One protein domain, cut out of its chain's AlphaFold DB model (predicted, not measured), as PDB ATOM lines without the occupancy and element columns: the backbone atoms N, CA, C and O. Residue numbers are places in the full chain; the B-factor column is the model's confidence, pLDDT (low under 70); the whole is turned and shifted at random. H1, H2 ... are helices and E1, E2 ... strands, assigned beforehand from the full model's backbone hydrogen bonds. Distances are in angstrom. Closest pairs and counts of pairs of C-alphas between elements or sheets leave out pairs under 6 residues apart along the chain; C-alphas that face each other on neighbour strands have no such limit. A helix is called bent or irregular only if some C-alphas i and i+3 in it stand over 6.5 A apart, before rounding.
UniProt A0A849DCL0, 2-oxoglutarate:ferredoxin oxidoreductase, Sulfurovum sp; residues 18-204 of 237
ATOM      1  N   PRO A  18      99.197 155.671 232.352       94.81
ATOM      2  CA  PRO A  18      99.328 154.656 233.402       94.81
ATOM      3  C   PRO A  18     100.766 154.181 233.656       94.81
ATOM      4  O   PRO A  18     101.174 154.062 234.808       94.81
ATOM      5  N   GLU A  19     101.576 153.961 232.612       94.75
ATOM      6  CA  GLU A  19     103.005 153.606 232.765       94.75
ATOM      7  C   GLU A  19     103.814 154.721 233.444       94.75
ATOM      8  O   GLU A  19     104.848 154.460 234.058       94.75
ATOM      9  N   MET A  20     103.338 155.963 233.356       94.94
ATOM     10  CA  MET A  20     103.911 157.132 234.027       94.94
ATOM     11  C   MET A  20     103.381 157.319 235.461       94.94
ATOM     12  O   MET A  20     103.732 158.302 236.116       94.94
ATOM     13  N   GLY A  21     102.549 156.395 235.957       95.44
ATOM     14  CA  GLY A  21     101.963 156.429 237.298       95.44
ATOM     15  C   GLY A  21     100.729 157.324 237.427       95.44
ATOM     16  O   GLY A  21     100.415 157.760 238.533       95.44
ATOM     17  N   VAL A  22     100.055 157.649 236.319       96.38
ATOM     18  CA  VAL A  22      98.772 158.361 236.350       96.38
ATOM     19  C   VAL A  22      97.647 157.356 236.569       96.38
ATOM     20  O   VAL A  22      97.486 156.412 235.797       96.38
ATOM     21  N   GLU A  23      96.855 157.582 237.610       94.81
ATOM     22  CA  GLU A  23      95.646 156.815 237.902       94.81
ATOM     23  C   GLU A  23      94.399 157.609 237.496       94.81
ATOM     24  O   GLU A  23      94.446 158.828 237.315       94.81
ATOM     25  N   LEU A  24      93.270 156.916 237.356       94.44
ATOM     26  CA  LEU A  24      91.982 157.559 237.108       94.44
ATOM     27  C   LEU A  24      91.595 158.453 238.294       94.44
ATOM     28  O   LEU A  24      91.844 158.110 239.451       94.44
ATOM     29  N   ALA A  25      90.952 159.588 238.010       93.56
ATOM     30  CA  ALA A  25      90.468 160.473 239.065       93.56
ATOM     31  C   ALA A  25      89.432 159.749 239.947       93.56
ATOM     32  O   ALA A  25      88.536 159.093 239.408       93.56
ATOM     33  N   PRO A  26      89.489 159.896 241.282       94.75
ATOM     34  CA  PRO A  26      88.399 159.504 242.172       94.75
ATOM     35  C   PRO A  26      87.090 160.229 241.826       94.75
ATOM     36  O   PRO A  26      87.116 161.311 241.241       94.75
ATOM     37  N   GLU A  27      85.949 159.661 242.221       94.25
ATOM     38  CA  GLU A  27      84.633 160.305 242.068       94.25
ATOM     39  C   GLU A  27      84.622 161.720 242.669       94.25
ATOM     40  O   GLU A  27      85.182 161.966 243.741       94.25
ATOM     41  N   GLY A  28      84.007 162.662 241.948       92.94
ATOM     42  CA  GLY A  28      83.957 164.081 242.323       92.94
ATOM     43  C   GLY A  28      85.255 164.872 242.105       92.94
ATOM     44  O   GLY A  28      85.297 166.063 242.413       92.94
ATOM     45  N   GLN A  29      86.312 164.250 241.576       96.19
ATOM     46  CA  GLN A  29      87.578 164.908 241.234       96.19
ATOM     47  C   GLN A  29      87.840 164.857 239.725       96.19
ATOM     48  O   GLN A  29      87.114 164.221 238.968       96.19
ATOM     49  N   ALA A  30      88.883 165.545 239.273       97.69
ATOM     50  CA  ALA A  30      89.328 165.575 237.887       97.69
ATOM     51  C   ALA A  30      90.834 165.303 237.800       97.69
ATOM     52  O   ALA A  30      91.534 165.270 238.814       97.69
ATOM     53  N   LEU A  31      91.340 165.116 236.580       98.00
ATOM     54  CA  LEU A  31      92.777 165.091 236.317       98.00
ATOM     55  C   LEU A  31      93.201 166.357 235.585       98.00
ATOM     56  O   LEU A  31      92.534 166.797 234.647       98.00
ATOM     57  N   LEU A  32      94.355 166.888 235.974       98.44
ATOM     58  CA  LEU A  32      95.057 167.940 235.254       98.44
ATOM     59  C   LEU A  32      96.543 167.567 235.182       98.44
ATOM     60  O   LEU A  32      97.193 167.335 236.194       98.44
ATOM     61  N   TYR A  33      97.077 167.427 233.972       97.75
ATOM     62  CA  TYR A  33      98.427 166.945 233.662       97.75
ATOM     63  C   TYR A  33      98.826 165.640 234.383       97.75
ATOM     64  O   TYR A  33     100.013 165.399 234.627       97.75
ATOM     65  N   GLY A  34      97.849 164.787 234.703       96.56
ATOM     66  CA  GLY A  34      98.038 163.521 235.415       96.56
ATOM     67  C   GLY A  34      98.113 163.617 236.946       96.56
ATOM     68  O   GLY A  34      98.408 162.610 237.593       96.56
ATOM     69  N   ASP A  35      97.859 164.790 237.529       97.19
ATOM     70  CA  ASP A  35      97.618 164.954 238.966       97.19
ATOM     71  C   ASP A  35      96.111 165.111 239.229       97.19
ATOM     72  O   ASP A  35      95.372 165.656 238.404       97.19
ATOM     73  N   VAL A  36      95.660 164.647 240.394       97.31
ATOM     74  CA  VAL A  36      94.262 164.770 240.819       97.31
ATOM     75  C   VAL A  36      93.998 166.187 241.330       97.31
ATOM     76  O   VAL A  36      94.733 166.691 242.180       97.31
ATOM     77  N   VAL A  37      92.954 166.822 240.805       97.62
ATOM     78  CA  VAL A  37      92.552 168.204 241.103       97.62
ATOM     79  C   VAL A  37      91.031 168.311 241.199       97.62
ATOM     80  O   VAL A  37      90.303 167.346 240.952       97.62
ATOM     81  N   THR A  38      90.520 169.496 241.521       97.56
ATOM     82  CA  THR A  38      89.080 169.759 241.404       97.56
ATOM     83  C   THR A  38      88.646 169.893 239.932       97.56
ATOM     84  O   THR A  38      89.437 170.343 239.096       97.56
ATOM     85  N   PRO A  39      87.384 169.569 239.585       97.44
ATOM     86  CA  PRO A  39      86.864 169.793 238.234       97.44
ATOM     87  C   PRO A  39      87.005 171.244 237.762       97.44
ATOM     88  O   PRO A  39      87.395 171.481 236.622       97.44
ATOM     89  N   GLU A  40      86.769 172.216 238.648       97.81
ATOM     90  CA  GLU A  40      86.888 173.638 238.314       97.81
ATOM     91  C   GLU A  40      88.331 174.039 237.965       97.81
ATOM     92  O   GLU A  40      88.543 174.788 237.012       97.81
ATOM     93  N   GLU A  41      89.339 173.524 238.676       98.12
ATOM     94  CA  GLU A  41      90.750 173.782 238.348       98.12
ATOM     95  C   GLU A  41      91.123 173.231 236.966       98.12
ATOM     96  O   GLU A  41      91.745 173.940 236.171       98.12
ATOM     97  N   ALA A  42      90.698 172.001 236.651       98.31
ATOM     98  CA  ALA A  42      90.921 171.398 235.337       98.31
ATOM     99  C   ALA A  42      90.200 172.178 234.221       98.31
ATOM    100  O   ALA A  42      90.794 172.460 233.177       98.31
ATOM    101  N   MET A  43      88.948 172.584 234.457       98.56
ATOM    102  CA  MET A  43      88.168 173.413 233.533       98.56
ATOM    103  C   MET A  43      88.818 174.782 233.307       98.56
ATOM    104  O   MET A  43      88.873 175.242 232.173       98.56
ATOM    105  N   ARG A  44      89.362 175.436 234.342       98.56
ATOM    106  CA  ARG A  44      90.045 176.735 234.191       98.56
ATOM    107  C   ARG A  44      91.321 176.636 233.355       98.56
ATOM    108  O   ARG A  44      91.595 177.546 232.573       98.56
ATOM    109  N   ASP A  45      92.101 175.564 233.493       98.50
ATOM    110  CA  ASP A  45      93.289 175.352 232.648       98.50
ATOM    111  C   ASP A  45      92.886 175.071 231.191       98.50
ATOM    112  O   ASP A  45      93.383 175.723 230.268       98.50
ATOM    113  N   ALA A  46      91.888 174.202 230.993       98.62
ATOM    114  CA  ALA A  46      91.316 173.932 229.678       98.62
ATOM    115  C   ALA A  46      90.732 175.195 229.023       98.62
ATOM    116  O   ALA A  46      90.960 175.430 227.837       98.62
ATOM    117  N   ALA A  47      90.051 176.052 229.790       98.62
ATOM    118  CA  ALA A  47      89.502 177.314 229.305       98.62
ATOM    119  C   ALA A  47      90.586 178.236 228.754       98.62
ATOM    120  O   ALA A  47      90.471 178.740 227.637       98.62
ATOM    121  N   LYS A  48      91.685 178.405 229.495       98.38
ATOM    122  CA  LYS A  48      92.828 179.203 229.036       98.38
ATOM    123  C   LYS A  48      93.423 178.635 227.755       98.38
ATOM    124  O   LYS A  48      93.721 179.403 226.843       98.38
ATOM    125  N   ALA A  49      93.574 177.314 227.661       98.25
ATOM    126  CA  ALA A  49      94.072 176.671 226.451       98.25
ATOM    127  C   ALA A  49      93.152 176.940 225.247       98.25
ATOM    128  O   ALA A  49      93.637 177.366 224.202       98.25
ATOM    129  N   LEU A  50      91.837 176.773 225.403       98.25
ATOM    130  CA  LEU A  50      90.847 176.995 224.340       98.25
ATOM    131  C   LEU A  50      90.758 178.461 223.895       98.25
ATOM    132  O   LEU A  50      90.553 178.724 222.715       98.25
ATOM    133  N   LEU A  51      90.938 179.409 224.817       98.00
ATOM    134  CA  LEU A  51      90.872 180.846 224.532       98.00
ATOM    135  C   LEU A  51      92.152 181.407 223.894       98.00
ATOM    136  O   LEU A  51      92.099 182.442 223.234       98.00
ATOM    137  N   THR A  52      93.306 180.770 224.115       97.12
ATOM    138  CA  THR A  52      94.616 181.331 223.720       97.12
ATOM    139  C   THR A  52      95.328 180.560 222.612       97.12
ATOM    140  O   THR A  52      96.182 181.133 221.932       97.12
ATOM    141  N   LYS A  53      95.002 179.280 222.404       97.25
ATOM    142  CA  LYS A  53      95.606 178.442 221.358       97.25
ATOM    143  C   LYS A  53      94.804 178.506 220.058       97.25
ATOM    144  O   LYS A  53      93.625 178.847 220.042       97.25
ATOM    145  N   LYS A  54      95.451 178.188 218.934       96.44
ATOM    146  CA  LYS A  54      94.831 178.312 217.607       96.44
ATOM    147  C   LYS A  54      93.836 177.191 217.312       96.44
ATOM    148  O   LYS A  54      94.055 176.035 217.670       96.44
ATOM    149  N   ASN A  55      92.803 177.545 216.546       96.38
ATOM    150  CA  ASN A  55      91.781 176.634 216.025       96.38
ATOM    151  C   ASN A  55      91.191 175.705 217.106       96.38
ATOM    152  O   ASN A  55      91.238 174.482 216.928       96.38
ATOM    153  N   PRO A  56      90.661 176.248 218.222       97.62
ATOM    154  CA  PRO A  56      90.026 175.421 219.239       97.62
ATOM    155  C   PRO A  56      88.915 174.584 218.598       97.62
ATOM    156  O   PRO A  56      88.142 175.084 217.781       97.62
ATOM    157  N   THR A  57      88.883 173.287 218.895       98.44
ATOM    158  CA  THR A  57      87.949 172.360 218.238       98.44
ATOM    159  C   THR A  57      87.313 171.406 219.237       98.44
ATOM    160  O   THR A  57      87.998 170.813 220.068       98.44
ATOM    161  N   ILE A  58      86.003 171.216 219.140       98.38
ATOM    162  CA  ILE A  58      85.273 170.210 219.908       98.38
ATOM    163  C   ILE A  58      85.015 169.002 219.004       98.38
ATOM    164  O   ILE A  58      84.517 169.135 217.886       98.38
ATOM    165  N   PHE A  59      85.352 167.820 219.512       97.88
ATOM    166  CA  PHE A  59      85.146 166.524 218.882       97.88
ATOM    167  C   PHE A  59      84.029 165.757 219.608       97.88
ATOM    168  O   PHE A  59      84.314 164.992 220.540       97.88
ATOM    169  N   PRO A  60      82.752 165.966 219.231       96.38
ATOM    170  CA  PRO A  60      81.645 165.192 219.772       96.38
ATOM    171  C   PRO A  60      81.680 163.760 219.234       96.38
ATOM    172  O   PRO A  60      81.782 163.530 218.028       96.38
ATOM    173  N   GLY A  61      81.607 162.789 220.138       94.88
ATOM    174  CA  GLY A  61      81.530 161.369 219.825       94.88
ATOM    175  C   GLY A  61      80.098 160.836 219.749       94.88
ATOM    176  O   GLY A  61      79.141 161.543 220.065       94.88
ATOM    177  N   PRO A  62      79.929 159.548 219.404       91.50
ATOM    178  CA  PRO A  62      78.625 158.935 219.153       91.50
ATOM    179  C   PRO A  62      77.651 159.015 220.333       91.50
ATOM    180  O   PRO A  62      76.446 158.951 220.120       91.50
ATOM    181  N   GLN A  63      78.141 159.168 221.571       91.12
ATOM    182  CA  GLN A  63      77.270 159.253 222.746       91.12
ATOM    183  C   GLN A  63      76.515 160.586 222.846       91.12
ATOM    184  O   GLN A  63      75.553 160.646 223.603       91.12
ATOM    185  N   VAL A  64      76.932 161.622 222.104       92.50
ATOM    186  CA  VAL A  64      76.305 162.960 222.093       92.50
ATOM    187  C   VAL A  64      75.906 163.440 220.692       92.50
ATOM    188  O   VAL A  64      75.494 164.584 220.522       92.50
ATOM    189  N   LEU A  65      76.043 162.591 219.670       89.56
ATOM    190  CA  LEU A  65      75.656 162.924 218.292       89.56
ATOM    191  C   LEU A  65      74.222 162.513 217.955       89.56
ATOM    192  O   LEU A  65      73.597 163.133 217.101       89.56
ATOM    193  N   TRP A  66      73.710 161.474 218.610       82.75
ATOM    194  CA  TRP A  66      72.410 160.887 218.306       82.75
ATOM    195  C   TRP A  66      71.488 161.041 219.507       82.75
ATOM    196  O   TRP A  66      71.910 160.784 220.630       82.75
ATOM    197  N   ASP A  67      70.233 161.413 219.288       83.56
ATOM    198  CA  ASP A  67      69.252 161.525 220.370       83.56
ATOM    199  C   ASP A  67      68.687 160.142 220.739       83.56
ATOM    200  O   ASP A  67      67.582 159.762 220.363       83.56
ATOM    201  N   TRP A  68      69.519 159.316 221.380       81.62
ATOM    202  CA  TRP A  68      69.198 157.922 221.714       81.62
ATOM    203  C   TRP A  68      68.759 157.732 223.174       81.62
ATOM    204  O   TRP A  68      68.349 156.632 223.552       81.62
ATOM    205  N   LYS A  69      68.875 158.775 224.007       82.38
ATOM    206  CA  LYS A  69      68.534 158.762 225.434       82.38
ATOM    207  C   LYS A  69      68.167 160.172 225.902       82.38
ATOM    208  O   LYS A  69      68.754 161.140 225.439       82.38
ATOM    209  N   GLU A  70      67.261 160.256 226.875       82.69
ATOM    210  CA  GLU A  70      66.666 161.505 227.383       82.69
ATOM    211  C   GLU A  70      67.677 162.608 227.754       82.69
ATOM    212  O   GLU A  70      67.407 163.781 227.525       82.69
ATOM    213  N   ASP A  71      68.850 162.260 228.295       84.81
ATOM    214  CA  ASP A  71      69.863 163.241 228.717       84.81
ATOM    215  C   ASP A  71      70.831 163.662 227.600       84.81
ATOM    216  O   ASP A  71      71.714 164.491 227.829       84.81
ATOM    217  N   VAL A  72      70.718 163.080 226.402       88.69
ATOM    218  CA  VAL A  72      71.659 163.339 225.307       88.69
ATOM    219  C   VAL A  72      71.362 164.672 224.636       88.69
ATOM    220  O   VAL A  72      72.281 165.477 224.513       88.69
ATOM    221  N   ALA A  73      70.101 164.949 224.287       90.12
ATOM    222  CA  ALA A  73      69.711 166.216 223.666       90.12
ATOM    223  C   ALA A  73      70.144 167.438 224.497       90.12
ATOM    224  O   ALA A  73      70.695 168.400 223.959       90.12
ATOM    225  N   GLU A  74      69.976 167.375 225.821       92.31
ATOM    226  CA  GLU A  74      70.395 168.442 226.737       92.31
ATOM    227  C   GLU A  74      71.921 168.628 226.745       92.31
ATOM    228  O   GLU A  74      72.414 169.757 226.675       92.31
ATOM    229  N   LYS A  75      72.693 167.532 226.768       93.12
ATOM    230  CA  LYS A  75      74.161 167.593 226.676       93.12
ATOM    231  C   LYS A  75      74.613 168.168 225.340       93.12
ATOM    232  O   LYS A  75      75.515 169.000 225.321       93.12
ATOM    233  N   SER A  76      73.997 167.758 224.235       93.25
ATOM    234  CA  SER A  76      74.325 168.257 222.898       93.25
ATOM    235  C   SER A  76      74.037 169.753 222.772       93.25
ATOM    236  O   SER A  76      74.890 170.488 222.275       93.25
ATOM    237  N   ALA A  77      72.908 170.228 223.305       93.25
ATOM    238  CA  ALA A  77      72.607 171.657 223.387       93.25
ATOM    239  C   ALA A  77      73.647 172.410 224.236       93.25
ATOM    240  O   ALA A  77      74.192 173.420 223.795       93.25
ATOM    241  N   ALA A  78      74.010 171.876 225.407       96.12
ATOM    242  CA  ALA A  78      75.034 172.478 226.260       96.12
ATOM    243  C   ALA A  78      76.421 172.531 225.585       96.12
ATOM    244  O   ALA A  78      77.175 173.478 225.806       96.12
ATOM    245  N   ILE A  79      76.767 171.548 224.746       96.56
ATOM    246  CA  ILE A  79      78.013 171.550 223.961       96.56
ATOM    247  C   ILE A  79      78.000 172.667 222.914       96.56
ATOM    248  O   ILE A  79      79.015 173.340 222.744       96.56
ATOM    249  N   LEU A  80      76.873 172.881 222.226       95.38
ATOM    250  CA  LEU A  80      76.728 173.980 221.264       95.38
ATOM    251  C   LEU A  80      76.837 175.345 221.952       95.38
ATOM    252  O   LEU A  80      77.540 176.226 221.457       95.38
ATOM    253  N   ASP A  81      76.219 175.489 223.124       95.69
ATOM    254  CA  ASP A  81      76.326 176.688 223.958       95.69
ATOM    255  C   ASP A  81      77.752 176.926 224.472       95.69
ATOM    256  O   ASP A  81      78.203 178.063 224.564       95.69
ATOM    257  N   LEU A  82      78.486 175.870 224.833       97.38
ATOM    258  CA  LEU A  82      79.897 175.985 225.203       97.38
ATOM    259  C   LEU A  82      80.737 176.437 224.002       97.38
ATOM    260  O   LEU A  82      81.593 177.310 224.135       97.38
ATOM    261  N   ALA A  83      80.496 175.842 222.833       97.19
ATOM    262  CA  ALA A  83      81.229 176.139 221.610       97.19
ATOM    263  C   ALA A  83      81.049 177.598 221.167       97.19
ATOM    264  O   ALA A  83      82.004 178.208 220.690       97.19
ATOM    265  N   SER A  84      79.849 178.160 221.345       96.00
ATOM    266  CA  SER A  84      79.523 179.522 220.910       96.00
ATOM    267  C   SER A  84      80.236 180.623 221.702       96.00
ATOM    268  O   SER A  84      80.389 181.743 221.211       96.00
ATOM    269  N   GLU A  85      80.733 180.306 222.901       96.25
ATOM    270  CA  GLU A  85      81.499 181.223 223.753       96.25
ATOM    271  C   GLU A  85      83.015 181.177 223.504       96.25
ATOM    272  O   GLU A  85      83.752 182.033 224.012       96.25
ATOM    273  N   ILE A  86      83.493 180.198 222.728       96.25
ATOM    274  CA  ILE A  86      84.908 180.010 222.407       96.25
ATOM    275  C   ILE A  86      85.204 180.643 221.033       96.25
ATOM    276  O   ILE A  86      84.663 180.191 220.018       96.25
ATOM    277  N   PRO A  87      86.107 181.640 220.949       93.38
ATOM    278  CA  PRO A  87      86.425 182.311 219.697       93.38
ATOM    279  C   PRO A  87      86.858 181.362 218.578       93.38
ATOM    280  O   PRO A  87      87.847 180.639 218.703       93.38
ATOM    281  N   ASN A  88      86.153 181.419 217.444       89.62
ATOM    282  CA  ASN A  88      86.416 180.610 216.247       89.62
ATOM    283  C   ASN A  88      86.422 179.089 216.503       89.62
ATOM    284  O   ASN A  88      87.127 178.347 215.807       89.62
ATOM    285  N   CYS A  89      85.667 178.621 217.500       95.50
ATOM    286  CA  CYS A  89      85.600 177.204 217.824       95.50
ATOM    287  C   CYS A  89      84.960 176.400 216.699       95.50
ATOM    288  O   CYS A  89      83.853 176.697 216.256       95.50
ATOM    289  N   LYS A  90      85.642 175.344 216.259       95.44
ATOM    290  CA  LYS A  90      85.106 174.387 215.286       95.44
ATOM    291  C   LYS A  90      84.449 173.216 216.000       95.44
ATOM    292  O   LYS A  90      84.838 172.856 217.110       95.44
ATOM    293  N   ILE A  91      83.511 172.569 215.320       96.00
ATOM    294  CA  ILE A  91      82.990 171.264 215.716       96.00
ATOM    295  C   ILE A  91      83.293 170.289 214.584       96.00
ATOM    296  O   ILE A  91      82.875 170.505 213.449       96.00
ATOM    297  N   ILE A  92      84.043 169.234 214.892       95.94
ATOM    298  CA  ILE A  92      84.357 168.158 213.948       95.94
ATOM    299  C   ILE A  92      83.927 166.847 214.612       95.94
ATOM    300  O   ILE A  92      84.524 166.457 215.608       95.94
ATOM    301  N   PRO A  93      82.882 166.157 214.146       94.25
ATOM    302  CA  PRO A  93      82.389 164.966 214.825       94.25
ATOM    303  C   PRO A  93      83.347 163.769 214.727       94.25
ATOM    304  O   PRO A  93      84.136 163.626 213.791       94.25
ATOM    305  N   MET A  94      83.210 162.859 215.692       93.94
ATOM    306  CA  MET A  94      83.706 161.483 215.646       93.94
ATOM    307  C   MET A  94      82.497 160.536 215.515       93.94
ATOM    308  O   MET A  94      82.074 159.951 216.514       93.94
ATOM    309  N   PRO A  95      81.890 160.406 214.319       88.06
ATOM    310  CA  PRO A  95      80.590 159.745 214.157       88.06
ATOM    311  C   PRO A  95      80.643 158.229 214.367       88.06
ATOM    312  O   PRO A  95      79.681 157.634 214.851       88.06
ATOM    313  N   ASP A  96      81.765 157.593 214.023       85.94
ATOM    314  CA  ASP A  96      81.994 156.170 214.245       85.94
ATOM    315  C   ASP A  96      83.487 155.848 214.397       85.94
ATOM    316  O   ASP A  96      84.364 156.645 214.058       85.94
ATOM    317  N   TYR A  97      83.779 154.659 214.921       87.56
ATOM    318  CA  TYR A  97      85.139 154.247 215.283       87.56
ATOM    319  C   TYR A  97      85.801 153.306 214.280       87.56
ATOM    320  O   TYR A  97      86.948 152.896 214.487       87.56
ATOM    321  N   ARG A  98      85.104 152.933 213.201       87.62
ATOM    322  CA  ARG A  98      85.656 151.987 212.228       87.62
ATOM    323  C   ARG A  98      86.882 152.615 211.563       87.62
ATOM    324  O   ARG A  98      86.896 153.823 211.332       87.62
ATOM    325  N   PRO A  99      87.927 151.840 211.244       84.81
ATOM    326  CA  PRO A  99      89.061 152.363 210.494       84.81
ATOM    327  C   PRO A  99      88.617 152.890 209.126       84.81
ATOM    328  O   PRO A  99      88.024 152.156 208.337       84.81
ATOM    329  N   LYS A 100      88.911 154.163 208.847       81.75
ATOM    330  CA  LYS A 100      88.549 154.823 207.578       81.75
ATOM    331  C   LYS A 100      89.740 155.131 206.681       81.75
ATOM    332  O   LYS A 100      89.551 155.565 205.550       81.75
ATOM    333  N   TYR A 101      90.967 154.905 207.144       73.56
ATOM    334  CA  TYR A 101      92.162 155.166 206.344       73.56
ATOM    335  C   TYR A 101      92.177 154.315 205.056       73.56
ATOM    336  O   TYR A 101      91.868 153.123 205.125       73.56
ATOM    337  N   PRO A 102      92.546 154.879 203.885       77.75
ATOM    338  CA  PRO A 102      92.988 156.260 203.620       77.75
ATOM    339  C   PRO A 102      91.862 157.239 203.221       77.75
ATOM    340  O   PRO A 102      92.145 158.333 202.750       77.75
ATOM    341  N   LYS A 103      90.590 156.854 203.358       83.62
ATOM    342  CA  LYS A 103      89.410 157.556 202.821       83.62
ATOM    343  C   LYS A 103      88.784 158.590 203.769       83.62
ATOM    344  O   LYS A 103      87.691 159.065 203.488       83.62
ATOM    345  N   ILE A 104      89.425 158.886 204.896       86.06
ATOM    346  CA  ILE A 104      88.909 159.856 205.868       86.06
ATOM    347  C   ILE A 104      88.923 161.270 205.275       86.06
ATOM    348  O   ILE A 104      89.953 161.713 204.763       86.06
ATOM    349  N   ASP A 105      87.807 161.989 205.389       89.94
ATOM    350  CA  ASP A 105      87.798 163.436 205.184       89.94
ATOM    351  C   ASP A 105      88.187 164.130 206.494       89.94
ATOM    352  O   ASP A 105      87.379 164.320 207.403       89.94
ATOM    353  N   VAL A 106      89.459 164.514 206.575       91.50
ATOM    354  CA  VAL A 106      90.065 165.139 207.757       91.50
ATOM    355  C   VAL A 106      89.466 166.501 208.112       91.50
ATOM    356  O   VAL A 106      89.722 166.996 209.208       91.50
ATOM    357  N   LYS A 107      88.692 167.130 207.222       91.19
ATOM    358  CA  LYS A 107      87.994 168.389 207.512       91.19
ATOM    359  C   LYS A 107      86.591 168.161 208.050       91.19
ATOM    360  O   LYS A 107      86.079 169.026 208.753       91.19
ATOM    361  N   ALA A 108      85.972 167.033 207.715       89.88
ATOM    362  CA  ALA A 108      84.607 166.699 208.104       89.88
ATOM    363  C   ALA A 108      84.534 165.841 209.369       89.88
ATOM    364  O   ALA A 108      83.582 165.966 210.132       89.88
ATOM    365  N   GLU A 109      85.531 164.992 209.617       92.44
ATOM    366  CA  GLU A 109      85.504 164.051 210.734       92.44
ATOM    367  C   GLU A 109      86.889 163.787 211.340       92.44
ATOM    368  O   GLU A 109      87.939 163.951 210.711       92.44
ATOM    369  N   ILE A 110      86.884 163.341 212.596       94.75
ATOM    370  CA  ILE A 110      88.052 162.764 213.264       94.75
ATOM    371  C   ILE A 110      87.835 161.266 213.487       94.75
ATOM    372  O   ILE A 110      86.739 160.817 213.816       94.75
ATOM    373  N   ASN A 111      88.895 160.472 213.337       93.25
ATOM    374  CA  ASN A 111      88.855 159.028 213.563       93.25
ATOM    375  C   ASN A 111      89.860 158.627 214.648       93.25
ATOM    376  O   ASN A 111      91.006 159.079 214.592       93.25
ATOM    377  N   PRO A 112      89.491 157.744 215.593       90.75
ATOM    378  CA  PRO A 112      90.361 157.410 216.717       90.75
ATOM    379  C   PRO A 112      91.642 156.671 216.320       90.75
ATOM    380  O   PRO A 112      92.605 156.677 217.079       90.75
ATOM    381  N   ASN A 113      91.680 156.057 215.133       87.06
ATOM    382  CA  ASN A 113      92.848 155.314 214.658       87.06
ATOM    383  C   ASN A 113      93.913 156.214 214.016       87.06
ATOM    384  O   ASN A 113      95.055 155.794 213.890       87.06
ATOM    385  N   HIS A 114      93.544 157.421 213.573       90.00
ATOM    386  CA  HIS A 114      94.459 158.399 212.973       90.00
ATOM    387  C   HIS A 114      94.027 159.844 213.287       90.00
ATOM    388  O   HIS A 114      93.883 160.664 212.374       90.00
ATOM    389  N   PRO A 115      93.817 160.198 214.569       93.94
ATOM    390  CA  PRO A 115      93.297 161.515 214.946       93.94
ATOM    391  C   PRO A 115      94.282 162.634 214.596       93.94
ATOM    392  O   PRO A 115      93.892 163.768 214.326       93.94
ATOM    393  N   ASN A 116      95.573 162.303 214.547       92.88
ATOM    394  CA  ASN A 116      96.649 163.206 214.178       92.88
ATOM    395  C   ASN A 116      96.474 163.790 212.768       92.88
ATOM    396  O   ASN A 116      96.907 164.913 212.549       92.88
ATOM    397  N   LEU A 117      95.832 163.079 211.830       94.06
ATOM    398  CA  LEU A 117      95.598 163.603 210.480       94.06
ATOM    399  C   LEU A 117      94.667 164.822 210.515       94.06
ATOM    400  O   LEU A 117      95.022 165.875 209.989       94.06
ATOM    401  N   THR A 118      93.533 164.710 211.213       95.75
ATOM    402  CA  THR A 118      92.576 165.808 211.419       95.75
ATOM    403  C   THR A 118      93.203 166.965 212.187       95.75
ATOM    404  O   THR A 118      93.064 168.118 211.780       95.75
ATOM    405  N   ILE A 119      93.948 166.674 213.260       97.44
ATOM    406  CA  ILE A 119      94.618 167.703 214.070       97.44
ATOM    407  C   ILE A 119      95.649 168.490 213.247       97.44
ATOM    408  O   ILE A 119      95.661 169.720 213.301       97.44
ATOM    409  N   LEU A 120      96.503 167.799 212.484       96.12
ATOM    410  CA  LEU A 120      97.583 168.425 211.718       96.12
ATOM    411  C   LEU A 120      97.057 169.211 210.510       96.12
ATOM    412  O   LEU A 120      97.512 170.333 210.291       96.12
ATOM    413  N   ASP A 121      96.091 168.667 209.762       96.00
ATOM    414  CA  ASP A 121      95.507 169.348 208.595       96.00
ATOM    415  C   ASP A 121      94.814 170.658 209.001       96.00
ATOM    416  O   ASP A 121      95.059 171.720 208.425       96.00
ATOM    417  N   ASN A 122      94.033 170.608 210.085       96.12
ATOM    418  CA  ASN A 122      93.280 171.756 210.588       96.12
ATOM    419  C   ASN A 122      94.095 172.682 211.507       96.12
ATOM    420  O   ASN A 122      93.574 173.719 211.928       96.12
ATOM    421  N   ARG A 123      95.356 172.332 211.811       96.81
ATOM    422  CA  ARG A 123      96.261 173.056 212.727       96.81
ATOM    423  C   ARG A 123      95.618 173.332 214.090       96.81
ATOM    424  O   ARG A 123      95.616 174.471 214.560       96.81
ATOM    425  N   ILE A 124      95.018 172.300 214.671       98.19
ATOM    426  CA  ILE A 124      94.306 172.369 215.949       98.19
ATOM    427  C   ILE A 124      95.335 172.326 217.076       98.19
ATOM    428  O   ILE A 124      96.086 171.358 217.193       98.19
ATOM    429  N   GLU A 125      95.387 173.376 217.893       98.06
ATOM    430  CA  GLU A 125      96.318 173.463 219.025       98.06
ATOM    431  C   GLU A 125      95.625 173.229 220.378       98.06
ATOM    432  O   GLU A 125      96.305 172.937 221.360       98.06
ATOM    433  N   ALA A 126      94.292 173.300 220.444       98.50
ATOM    434  CA  ALA A 126      93.501 172.918 221.613       98.50
ATOM    435  C   ALA A 126      92.215 172.205 221.195       98.50
ATOM    436  O   ALA A 126      91.540 172.634 220.257       98.50
ATOM    437  N   CYS A 127      91.840 171.147 221.909       98.56
ATOM    438  CA  CYS A 127      90.591 170.458 221.629       98.56
ATOM    439  C   CYS A 127      89.898 169.860 222.848       98.56
ATOM    440  O   CYS A 127      90.534 169.545 223.855       98.56
ATOM    441  N   ILE A 128      88.596 169.622 222.699       98.62
ATOM    442  CA  ILE A 128      87.767 168.871 223.643       98.62
ATOM    443  C   ILE A 128      87.282 167.585 222.977       98.62
ATOM    444  O   ILE A 128      86.733 167.628 221.885       98.62
ATOM    445  N   PHE A 129      87.423 166.453 223.656       98.31
ATOM    446  CA  PHE A 129      86.735 165.203 223.345       98.31
ATOM    447  C   PHE A 129      85.538 165.068 224.283       98.31
ATOM    448  O   PHE A 129      85.710 165.131 225.499       98.31
ATOM    449  N   VAL A 130      84.333 164.874 223.745       97.75
ATOM    450  CA  VAL A 130      83.106 164.745 224.546       97.75
ATOM    451  C   VAL A 130      82.210 163.650 223.978       97.75
ATOM    452  O   VAL A 130      82.022 163.567 222.771       97.75
ATOM    453  N   GLY A 131      81.684 162.765 224.829       94.38
ATOM    454  CA  GLY A 131      80.818 161.659 224.386       94.38
ATOM    455  C   GLY A 131      81.532 160.576 223.559       94.38
ATOM    456  O   GLY A 131      80.928 159.935 222.693       94.38
ATOM    457  N   VAL A 132      82.829 160.376 223.802       94.88
ATOM    458  CA  VAL A 132      83.646 159.327 223.176       94.88
ATOM    459  C   VAL A 132      83.874 158.195 224.181       94.88
ATOM    460  O   VAL A 132      84.219 158.443 225.333       94.88
ATOM    461  N   HIS A 133      83.718 156.939 223.755       92.81
ATOM    462  CA  HIS A 133      83.954 155.779 224.616       92.81
ATOM    463  C   HIS A 133      85.411 155.734 225.105       92.81
ATOM    464  O   HIS A 133      86.340 155.944 224.321       92.81
ATOM    465  N   CYS A 134      85.611 155.398 226.386       93.31
ATOM    466  CA  CYS A 134      86.887 155.566 227.093       93.31
ATOM    467  C   CYS A 134      88.110 155.004 226.365       93.31
ATOM    468  O   CYS A 134      89.116 155.696 226.225       93.31
ATOM    469  N   HIS A 135      88.004 153.787 225.836       91.75
ATOM    470  CA  HIS A 135      89.103 153.129 225.132       91.75
ATOM    471  C   HIS A 135      89.474 153.830 223.813       91.75
ATOM    472  O   HIS A 135      90.659 153.993 223.529       91.75
ATOM    473  N   TYR A 136      88.493 154.303 223.034       94.88
ATOM    474  CA  TYR A 136      88.758 155.050 221.796       94.88
ATOM    475  C   TYR A 136      89.280 156.458 222.071       94.88
ATOM    476  O   TYR A 136      90.147 156.943 221.341       94.88
ATOM    477  N   ALA A 137      88.798 157.104 223.132       95.75
ATOM    478  CA  ALA A 137      89.317 158.392 223.566       95.75
ATOM    479  C   ALA A 137      90.785 158.274 223.999       95.75
ATOM    480  O   ALA A 137      91.619 158.972 223.437       95.75
ATOM    481  N   ASN A 138      91.140 157.349 224.900       95.19
ATOM    482  CA  ASN A 138      92.531 157.176 225.348       95.19
ATOM    483  C   ASN A 138      93.475 156.795 224.197       95.19
ATOM    484  O   ASN A 138      94.579 157.335 224.113       95.19
ATOM    485  N   LEU A 139      93.028 155.945 223.261       94.19
ATOM    486  CA  LEU A 139      93.773 155.683 222.025       94.19
ATOM    487  C   LEU A 139      94.028 156.984 221.254       94.19
ATOM    488  O   LEU A 139      95.170 157.284 220.903       94.19
ATOM    489  N   SER A 140      92.976 157.779 221.041       95.69
ATOM    490  CA  SER A 140      93.069 159.026 220.285       95.69
ATOM    491  C   SER A 140      94.013 160.025 220.949       95.69
ATOM    492  O   SER A 140      94.912 160.562 220.308       95.69
ATOM    493  N   LEU A 141      93.832 160.247 222.252       96.81
ATOM    494  CA  LEU A 141      94.599 161.185 223.067       96.81
ATOM    495  C   LEU A 141      96.090 160.829 223.060       96.81
ATOM    496  O   LEU A 141      96.930 161.700 222.828       96.81
ATOM    497  N   ARG A 142      96.424 159.539 223.200       95.06
ATOM    498  CA  ARG A 142      97.811 159.065 223.117       95.06
ATOM    499  C   ARG A 142      98.415 159.301 221.733       95.06
ATOM    500  O   ARG A 142      99.561 159.737 221.639       95.06
ATOM    501  N   MET A 143      97.664 159.051 220.658       95.19
ATOM    502  CA  MET A 143      98.126 159.300 219.286       95.19
ATOM    503  C   MET A 143      98.316 160.790 218.983       95.19
ATOM    504  O   MET A 143      99.266 161.163 218.292       95.19
ATOM    505  N   ILE A 144      97.451 161.650 219.521       96.88
ATOM    506  CA  ILE A 144      97.603 163.107 219.442       96.88
ATOM    507  C   ILE A 144      98.892 163.521 220.155       96.88
ATOM    508  O   ILE A 144      99.743 164.155 219.542       96.88
ATOM    509  N   ARG A 145      99.104 163.068 221.396       95.94
ATOM    510  CA  ARG A 145     100.329 163.341 222.164       95.94
ATOM    511  C   ARG A 145     101.595 162.800 221.487       95.94
ATOM    512  O   ARG A 145     102.657 163.410 221.590       95.94
ATOM    513  N   ALA A 146     101.507 161.679 220.775       95.25
ATOM    514  CA  ALA A 146     102.625 161.120 220.017       95.25
ATOM    515  C   ALA A 146     103.076 162.050 218.874       95.25
ATOM    516  O   ALA A 146     104.270 162.310 218.711       95.25
ATOM    517  N   GLY A 147     102.117 162.551 218.086       93.69
ATOM    518  CA  GLY A 147     102.388 163.188 216.794       93.69
ATOM    519  C   GLY A 147     102.150 164.696 216.710       93.69
ATOM    520  O   GLY A 147     102.486 165.285 215.685       93.69
ATOM    521  N   THR A 148     101.558 165.329 217.725       96.62
ATOM    522  CA  THR A 148     101.143 166.740 217.673       96.62
ATOM    523  C   THR A 148     101.397 167.460 219.000       96.62
ATOM    524  O   THR A 148     101.686 166.840 220.020       96.62
ATOM    525  N   ASN A 149     101.282 168.787 218.982       95.94
ATOM    526  CA  ASN A 149     101.355 169.670 220.149       95.94
ATOM    527  C   ASN A 149      99.966 170.124 220.639       95.94
ATOM    528  O   ASN A 149      99.848 171.153 221.301       95.94
ATOM    529  N   CYS A 150      98.901 169.403 220.276       98.19
ATOM    530  CA  CYS A 150      97.549 169.788 220.662       98.19
ATOM    531  C   CYS A 150      97.327 169.555 222.161       98.19
ATOM    532  O   CYS A 150      97.546 168.455 222.671       98.19
ATOM    533  N   TYR A 151      96.834 170.581 222.852       98.56
ATOM    534  CA  TYR A 151      96.302 170.462 224.203       98.56
ATOM    535  C   TYR A 151      94.965 169.723 224.155       98.56
ATOM    536  O   TYR A 151      94.066 170.125 223.413       98.56
ATOM    537  N   THR A 152      94.810 168.655 224.934       98.56
ATOM    538  CA  THR A 152      93.596 167.834 224.908       98.56
ATOM    539  C   THR A 152      92.832 167.916 226.223       98.56
ATOM    540  O   THR A 152      93.375 167.736 227.313       98.56
ATOM    541  N   THR A 153      91.535 168.175 226.105       98.62
ATOM    542  CA  THR A 153      90.562 168.084 227.193       98.62
ATOM    543  C   THR A 153      89.632 166.914 226.914       98.62
ATOM    544  O   THR A 153      89.213 166.736 225.772       98.62
ATOM    545  N   ALA A 154      89.277 166.135 227.927       98.25
ATOM    546  CA  ALA A 154      88.301 165.065 227.804       98.25
ATOM    547  C   ALA A 154      87.160 165.252 228.809       98.25
ATOM    548  O   ALA A 154      87.389 165.367 230.012       98.25
ATOM    549  N   LEU A 155      85.932 165.289 228.298       98.00
ATOM    550  CA  LEU A 155      84.694 165.393 229.060       98.00
ATOM    551  C   LEU A 155      83.985 164.032 228.999       98.00
ATOM    552  O   LEU A 155      83.368 163.676 227.992       98.00
ATOM    553  N   CYS A 156      84.126 163.247 230.065       95.38
ATOM    554  CA  CYS A 156      83.700 161.853 230.129       95.38
ATOM    555  C   CYS A 156      82.457 161.681 230.997       95.38
ATOM    556  O   CYS A 156      82.449 162.115 232.142       95.38
ATOM    557  N   ALA A 157      81.458 160.939 230.520       92.12
ATOM    558  CA  ALA A 157      80.286 160.575 231.323       92.12
ATOM    559  C   ALA A 157      80.574 159.528 232.422       92.12
ATOM    560  O   ALA A 157      79.691 159.235 233.220       92.12
ATOM    561  N   TYR A 158      81.772 158.930 232.432       91.31
ATOM    562  CA  TYR A 158      82.134 157.816 233.311       91.31
ATOM    563  C   TYR A 158      83.429 158.113 234.072       91.31
ATOM    564  O   TYR A 158      83.443 158.975 234.933       91.31
ATOM    565  N   MET A 159      84.532 157.427 233.759       90.50
ATOM    566  CA  MET A 159      85.715 157.348 234.627       90.50
ATOM    567  C   MET A 159      86.757 158.459 234.413       90.50
ATOM    568  O   MET A 159      87.704 158.562 235.191       90.50
ATOM    569  N   GLY A 160      86.614 159.270 233.363       93.44
ATOM    570  CA  GLY A 160      87.676 160.166 232.902       93.44
ATOM    571  C   GLY A 160      88.699 159.464 231.998       93.44
ATOM    572  O   GLY A 160      88.554 158.290 231.660       93.44
ATOM    573  N   HIS A 161      89.704 160.225 231.571       96.56
ATOM    574  CA  HIS A 161      90.718 159.848 230.589       96.56
ATOM    575  C   HIS A 161      92.097 160.336 231.036       96.56
ATOM    576  O   HIS A 161      92.436 161.515 230.925       96.56
ATOM    577  N   GLU A 162      92.913 159.415 231.518       95.50
ATOM    578  CA  GLU A 162      94.253 159.659 232.044       95.50
ATOM    579  C   GLU A 162      95.256 160.168 230.994       95.50
ATOM    580  O   GLU A 162      96.263 160.773 231.347       95.50
ATOM    581  N   GLU A 163      94.978 159.959 229.704       96.56
ATOM    582  CA  GLU A 163      95.814 160.433 228.591       96.56
ATOM    583  C   GLU A 163      95.587 161.916 228.237       96.56
ATOM    584  O   GLU A 163      96.371 162.486 227.475       96.56
ATOM    585  N   ALA A 164      94.528 162.552 228.752       97.81
ATOM    586  CA  ALA A 164      94.232 163.959 228.482       97.81
ATOM    587  C   ALA A 164      95.048 164.906 229.377       97.81
ATOM    588  O   ALA A 164      95.407 164.567 230.507       97.81
ATOM    589  N   MET A 165      95.286 166.136 228.912       98.06
ATOM    590  CA  MET A 165      95.875 167.184 229.755       98.06
ATOM    591  C   MET A 165      94.878 167.626 230.817       98.06
ATOM    592  O   MET A 165      95.271 167.786 231.962       98.06
ATOM    593  N   ALA A 166      93.602 167.773 230.468       98.38
ATOM    594  CA  ALA A 166      92.521 167.957 231.427       98.38
ATOM    595  C   ALA A 166      91.457 166.881 231.207       98.38
ATOM    596  O   ALA A 166      90.985 166.695 230.088       98.38
ATOM    597  N   SER A 167      91.060 166.177 232.262       98.25
ATOM    598  CA  SER A 167      90.018 165.155 232.190       98.25
ATOM    599  C   SER A 167      88.990 165.351 233.288       98.25
ATOM    600  O   SER A 167      89.304 165.242 234.473       98.25
ATOM    601  N   ILE A 168      87.747 165.542 232.865       98.00
ATOM    602  CA  ILE A 168      86.571 165.659 233.712       98.00
ATOM    603  C   ILE A 168      85.776 164.360 233.577       98.00
ATOM    604  O   ILE A 168      85.547 163.873 232.467       98.00
ATOM    605  N   ARG A 169      85.408 163.781 234.718       95.56
ATOM    606  CA  ARG A 169      84.635 162.541 234.824       95.56
ATOM    607  C   ARG A 169      83.198 162.828 235.270       95.56
ATOM    608  O   ARG A 169      82.904 163.964 235.623       95.56
ATOM    609  N   ASP A 170      82.341 161.809 235.231       93.50
ATOM    610  CA  ASP A 170      80.927 161.881 235.637       93.50
ATOM    611  C   ASP A 170      80.154 163.069 235.008       93.50
ATOM    612  O   ASP A 170      79.402 163.769 235.671       93.50
ATOM    613  N   LEU A 171      80.368 163.320 233.711       93.69
ATOM    614  CA  LEU A 171      79.850 164.500 233.017       93.69
ATOM    615  C   LEU A 171      78.314 164.520 232.874       93.69
ATOM    616  O   LEU A 171      77.713 163.685 232.179       93.69
ATOM    617  N   HIS A 172      77.711 165.587 233.391       94.19
ATOM    618  CA  HIS A 172      76.325 165.990 233.170       94.19
ATOM    619  C   HIS A 172      76.226 167.292 232.358       94.19
ATOM    620  O   HIS A 172      77.206 168.013 232.167       94.19
ATOM    621  N   ALA A 173      75.025 167.618 231.864       94.94
ATOM    622  CA  ALA A 173      74.793 168.870 231.137       94.94
ATOM    623  C   ALA A 173      75.117 170.109 231.996       94.94
ATOM    624  O   ALA A 173      75.701 171.071 231.496       94.94
ATOM    625  N   SER A 174      74.838 170.051 233.304       96.19
ATOM    626  CA  SER A 174      75.186 171.098 234.272       96.19
ATOM    627  C   SER A 174      76.690 171.366 234.353       96.19
ATOM    628  O   SER A 174      77.097 172.515 234.506       96.19
ATOM    629  N   ASP A 175      77.534 170.342 234.200       96.62
ATOM    630  CA  ASP A 175      78.992 170.510 234.224       96.62
ATOM    631  C   ASP A 175      79.496 171.220 232.965       96.62
ATOM    632  O   ASP A 175      80.412 172.039 233.028       96.62
ATOM    633  N   ILE A 176      78.867 170.953 231.816       97.56
ATOM    634  CA  ILE A 176      79.165 171.632 230.548       97.56
ATOM    635  C   ILE A 176      78.741 173.105 230.631       97.56
ATOM    636  O   ILE A 176      79.495 173.991 230.229       97.56
ATOM    637  N   GLN A 177      77.574 173.380 231.218       97.75
ATOM    638  CA  GLN A 177      77.113 174.744 231.488       97.75
ATOM    639  C   GLN A 177      78.054 175.476 232.451       97.75
ATOM    640  O   GLN A 177      78.427 176.619 232.189       97.75
ATOM    641  N   ARG A 178      78.523 174.807 233.512       98.06
ATOM    642  CA  ARG A 178      79.524 175.377 234.421       98.06
ATOM    643  C   ARG A 178      80.845 175.651 233.706       98.06
ATOM    644  O   ARG A 178      81.463 176.690 233.929       98.06
ATOM    645  N   PHE A 179      81.274 174.764 232.812       98.50
ATOM    646  CA  PHE A 179      82.477 174.991 232.019       98.50
ATOM    647  C   PHE A 179      82.321 176.204 231.086       98.50
ATOM    648  O   PHE A 179      83.240 177.016 230.981       98.50
ATOM    649  N   LYS A 180      81.141 176.403 230.487       97.94
ATOM    650  CA  LYS A 180      80.819 177.613 229.713       97.94
ATOM    651  C   LYS A 180      80.965 178.884 230.556       97.94
ATOM    652  O   LYS A 180      81.593 179.841 230.112       97.94
ATOM    653  N   GLU A 181      80.442 178.898 231.781       98.31
ATOM    654  CA  GLU A 181      80.621 180.038 232.693       98.31
ATOM    655  C   GLU A 181      82.102 180.311 232.977       98.31
ATOM    656  O   GLU A 181      82.546 181.455 232.902       98.31
ATOM    657  N   ILE A 182      82.888 179.262 233.230       98.56
ATOM    658  CA  ILE A 182      84.334 179.376 233.454       98.56
ATOM    659  C   ILE A 182      85.046 179.947 232.220       98.56
ATOM    660  O   ILE A 182      85.934 180.786 232.371       98.56
ATOM    661  N   ILE A 183      84.656 179.547 231.005       98.19
ATOM    662  CA  ILE A 183      85.175 180.132 229.760       98.19
ATOM    663  C   ILE A 183      84.911 181.637 229.730       98.19
ATOM    664  O   ILE A 183      85.840 182.404 229.488       98.19
ATOM    665  N   ILE A 184      83.684 182.072 230.028       97.44
ATOM    666  CA  ILE A 184      83.318 183.496 230.053       97.44
ATOM    667  C   ILE A 184      84.129 184.245 231.122       97.44
ATOM    668  O   ILE A 184      84.676 185.316 230.852       97.44
ATOM    669  N   GLU A 185      84.258 183.680 232.325       98.06
ATOM    670  CA  GLU A 185      85.060 184.255 233.407       98.06
ATOM    671  C   GLU A 185      86.533 184.433 233.001       98.06
ATOM    672  O   GLU A 185      87.102 185.509 233.193       98.06
ATOM    673  N   GLU A 186      87.169 183.398 232.442       98.06
ATOM    674  CA  GLU A 186      88.573 183.456 232.016       98.06
ATOM    675  C   GLU A 186      88.761 184.363 230.794       98.06
ATOM    676  O   GLU A 186      89.734 185.113 230.738       98.06
ATOM    677  N   ARG A 187      87.807 184.386 229.857       96.31
ATOM    678  CA  ARG A 187      87.799 185.300 228.706       96.31
ATOM    679  C   ARG A 187      87.808 186.759 229.155       96.31
ATOM    680  O   ARG A 187      88.633 187.541 228.684       96.31
ATOM    681  N   ASN A 188      86.950 187.097 230.119       96.31
ATOM    682  CA  ASN A 188      86.872 188.438 230.694       96.31
ATOM    683  C   ASN A 188      88.168 188.815 231.430       96.31
ATOM    684  O   ASN A 188      88.649 189.936 231.286       96.31
ATOM    685  N   LYS A 189      88.781 187.878 232.170       97.12
ATOM    686  CA  LYS A 189      90.091 188.099 232.818       97.12
ATOM    687  C   LYS A 189      91.215 188.335 231.806       97.12
ATOM    688  O   LYS A 189      92.128 189.104 232.089       97.12
ATOM    689  N   LEU A 190      91.158 187.670 230.653       95.75
ATOM    690  CA  LEU A 190      92.126 187.822 229.563       95.75
ATOM    691  C   LEU A 190      91.863 189.060 228.689       95.75
ATOM    692  O   LEU A 190      92.706 189.388 227.856       95.75
ATOM    693  N   GLY A 191      90.732 189.752 228.873       94.69
ATOM    694  CA  GLY A 191      90.361 190.926 228.080       94.69
ATOM    695  C   GLY A 191      90.052 190.604 226.616       94.69
ATOM    696  O   GLY A 191      90.275 191.439 225.746       94.69
ATOM    697  N   ILE A 192      89.590 189.384 226.329       93.69
ATOM    698  CA  ILE A 192      89.230 188.957 224.973       93.69
ATOM    699  C   ILE A 192      87.777 189.367 224.710       93.69
ATOM    700  O   ILE A 192      86.858 188.865 225.357       93.69
ATOM    701  N   GLU A 193      87.562 190.262 223.750       90.50
ATOM    702  CA  GLU A 193      86.219 190.622 223.292       90.50
ATOM    703  C   GLU A 193      85.686 189.544 222.337       90.50
ATOM    704  O   GLU A 193      86.340 189.183 221.355       90.50
ATOM    705  N   TRP A 194      84.503 189.007 222.638       92.06
ATOM    706  CA  TRP A 194      83.819 188.009 221.819       92.06
ATOM    707  C   TRP A 194      82.311 188.203 221.932       92.06
ATOM    708  O   TRP A 194      81.788 188.388 223.032       92.06
ATOM    709  N   GLU A 195      81.632 188.143 220.796       87.81
ATOM    710  CA  GLU A 195      80.178 188.069 220.731       87.81
ATOM    711  C   GLU A 195      79.788 186.602 220.556       87.81
ATOM    712  O   GLU A 195      80.389 185.898 219.748       87.81
ATOM    713  N   THR A 196      78.809 186.130 221.326       86.75
ATOM    714  CA  THR A 196      78.335 184.747 221.247       86.75
ATOM    715  C   THR A 196      77.815 184.460 219.839       86.75
ATOM    716  O   THR A 196      76.790 184.994 219.417       86.75
ATOM    717  N   THR A 197      78.508 183.591 219.111       84.38
ATOM    718  CA  THR A 197      78.129 183.186 217.754       84.38
ATOM    719  C   THR A 197      78.086 181.677 217.667       84.38
ATOM    720  O   THR A 197      78.959 181.010 218.216       84.38
ATOM    721  N   LEU A 198      77.119 181.127 216.931       80.81
ATOM    722  CA  LEU A 198      77.121 179.697 216.639       80.81
ATOM    723  C   LEU A 198      78.431 179.284 215.942       80.81
ATOM    724  O   LEU A 198      79.000 180.085 215.189       80.81
ATOM    725  N   PRO A 199      78.910 178.048 216.172       77.25
ATOM    726  CA  PRO A 199      80.068 177.518 215.467       77.25
ATOM    727  C   PRO A 199      79.909 177.659 213.945       77.25
ATOM    728  O   PRO A 199      78.804 177.474 213.429       77.25
ATOM    729  N   PRO A 200      80.988 177.974 213.209       74.56
ATOM    730  CA  PRO A 200      80.918 178.146 211.766       74.56
ATOM    731  C   PRO A 200      80.518 176.834 211.081       74.56
ATOM    732  O   PRO A 200      81.008 175.761 211.442       74.56
ATOM    733  N   GLU A 201      79.672 176.930 210.053       75.94
ATOM    734  CA  GLU A 201      79.339 175.786 209.200       75.94
ATOM    735  C   GLU A 201      80.596 175.229 208.518       75.94
ATOM    736  O   GLU A 201      81.491 175.965 208.086       75.94
ATOM    737  N   ASN A 202      80.665 173.902 208.395       73.94
ATOM    738  CA  ASN A 202      81.783 173.249 207.733       73.94
ATOM    739  C   ASN A 202      81.635 173.343 206.212       73.94
ATOM    740  O   ASN A 202      80.845 172.621 205.614       73.94
ATOM    741  N   SER A 203      82.463 174.171 205.573       72.88
ATOM    742  CA  SER A 203      82.454 174.353 204.115       72.88
ATOM    743  C   SER A 203      82.788 173.094 203.307       72.88
ATOM    744  O   SER A 203      82.648 173.107 202.089       72.88
ATOM    745  N   SER A 204      83.326 172.057 203.953       71.50
ATOM    746  CA  SER A 204      83.694 170.794 203.296       71.50
ATOM    747  C   SER A 204      82.503 169.846 203.157       71.50
ATOM    748  O   SER A 204      82.562 168.929 202.345       71.50
TER     749      SER A 204
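This is residues 18 to 204 of the 237 residues of the protein "2-oxoglutarate:ferredoxin oxidoreductase" of Sulfurovum sp (UniProt A0A849DCL0). A strongly turning wall of six short strands runs through the model, with H1 slanting over one face and H5 along the other; H6 packs on H1 and H3, and H4 packs on H5. The E1-E2 hairpin makes one edge of the sheet, and E3 the other. The printed part has 187 residues, with six named helices and six named strands that follow each other along the chain as E1 E2 H1 E3 H2 H3 H4 E4 H5 E5 E6 H6; the sheet is mixed, in the order E2 E1 E6 E5 E4 E3, and the class is mixed, helices and strands. It is compact, with a radius of gyration of the C-alphas of 15.1 A and spans of 43 by 40 by 36 A.

Start at E4, residues 126 to 130, with parallel neighbours E3, residues 57 to 60, and E5, residues 151 to 155; N 128 and O 57 are 2.9 A apart, N 129 and O 153 2.8 A, both within hydrogen-bond range. E6, residues 166 to 168, is parallel to E5, with N 154 to O 166 at 2.8 A. E1, residues 30 to 32, is antiparallel to E6, with N 31 to O 167 at 2.9 A, and forms a hairpin with E2, residues 35 to 37, with N 30 to O 37 at 2.8 A. The sheet and the helices on both its faces make three layers: H1, residues 39 to 52, and H5, residues 134 to 147, lie on opposite faces, and H3, residues 70 to 84, is also on the sheet, its closest C-alphas to E3 being those of Ala 83 and Ile 58, 7.4 A apart. H1 has a height of 8.0 A over the sheet and runs slantwise, at 43 degrees to E5 on the local plane; the closest C-alphas of H1 and E6 are those of Ala 42 and Ala 166, 5.4 A. H5, at 9.7 A, runs along the strands over E5 and E4. H6, residues 173 to 190, touches H1 at a steep tilt of 52 degrees, the same way, closest at C-alphas 47 and 183, 5.2 A, with residues 179 to 187 alone. H6 touches H3 at a shallow tilt of 9 degrees, the same way, closest at C-alphas 75 and 173, 4.7 A, with residues 173 to 180 alone. H4, residues 115 to 121, touches H5 at a steep tilt of 43 degrees, closest at C-alphas 116 and 144, 5.4 A. H2, residues 62 to 65, touches residues 72 to 76 of H3, closest at C-alphas 64 and 72, 5.7 A. E4, H5 and E5 form a strand-helix-strand unit, two parallel neighbour strands with a helix between, its crossover right-handed; E3, H2 H3 H4 and E4 form another. Every O i to N i+4 pair is within hydrogen-bond range in H1, H4, H5 and H6; H3 has 10 of 11, and H2 is too short for such a pair, with 0 of 1 O i to N i+3 pair within range.

Find C-alpha 30 at (89.328, 165.575, 237.887), where E1 begins, and C-alpha 190 at (92.126, 187.822, 229.563), where H6 ends after 25.7 A. H3 is 23.1 A long and irregular, only just: C-alphas 70 and 73 are 6.7 A apart. H1 and H5 each measure 20.1 A, E5 13.6 A and E4 13.5 A.

The C-alphas farthest apart are those of Pro 102 and Lys 189, 43.3 A. The printed part has no cut; the link from H3 to H4, 30 residues, is long, and its residues 90 to 91 pair in parallel with residues 57 to 58 of E3. Residues 18 to 29 and 191 to 204 hold no named element. The mean pLDDT of the printed part is 93.7, and no printed residue is under 70.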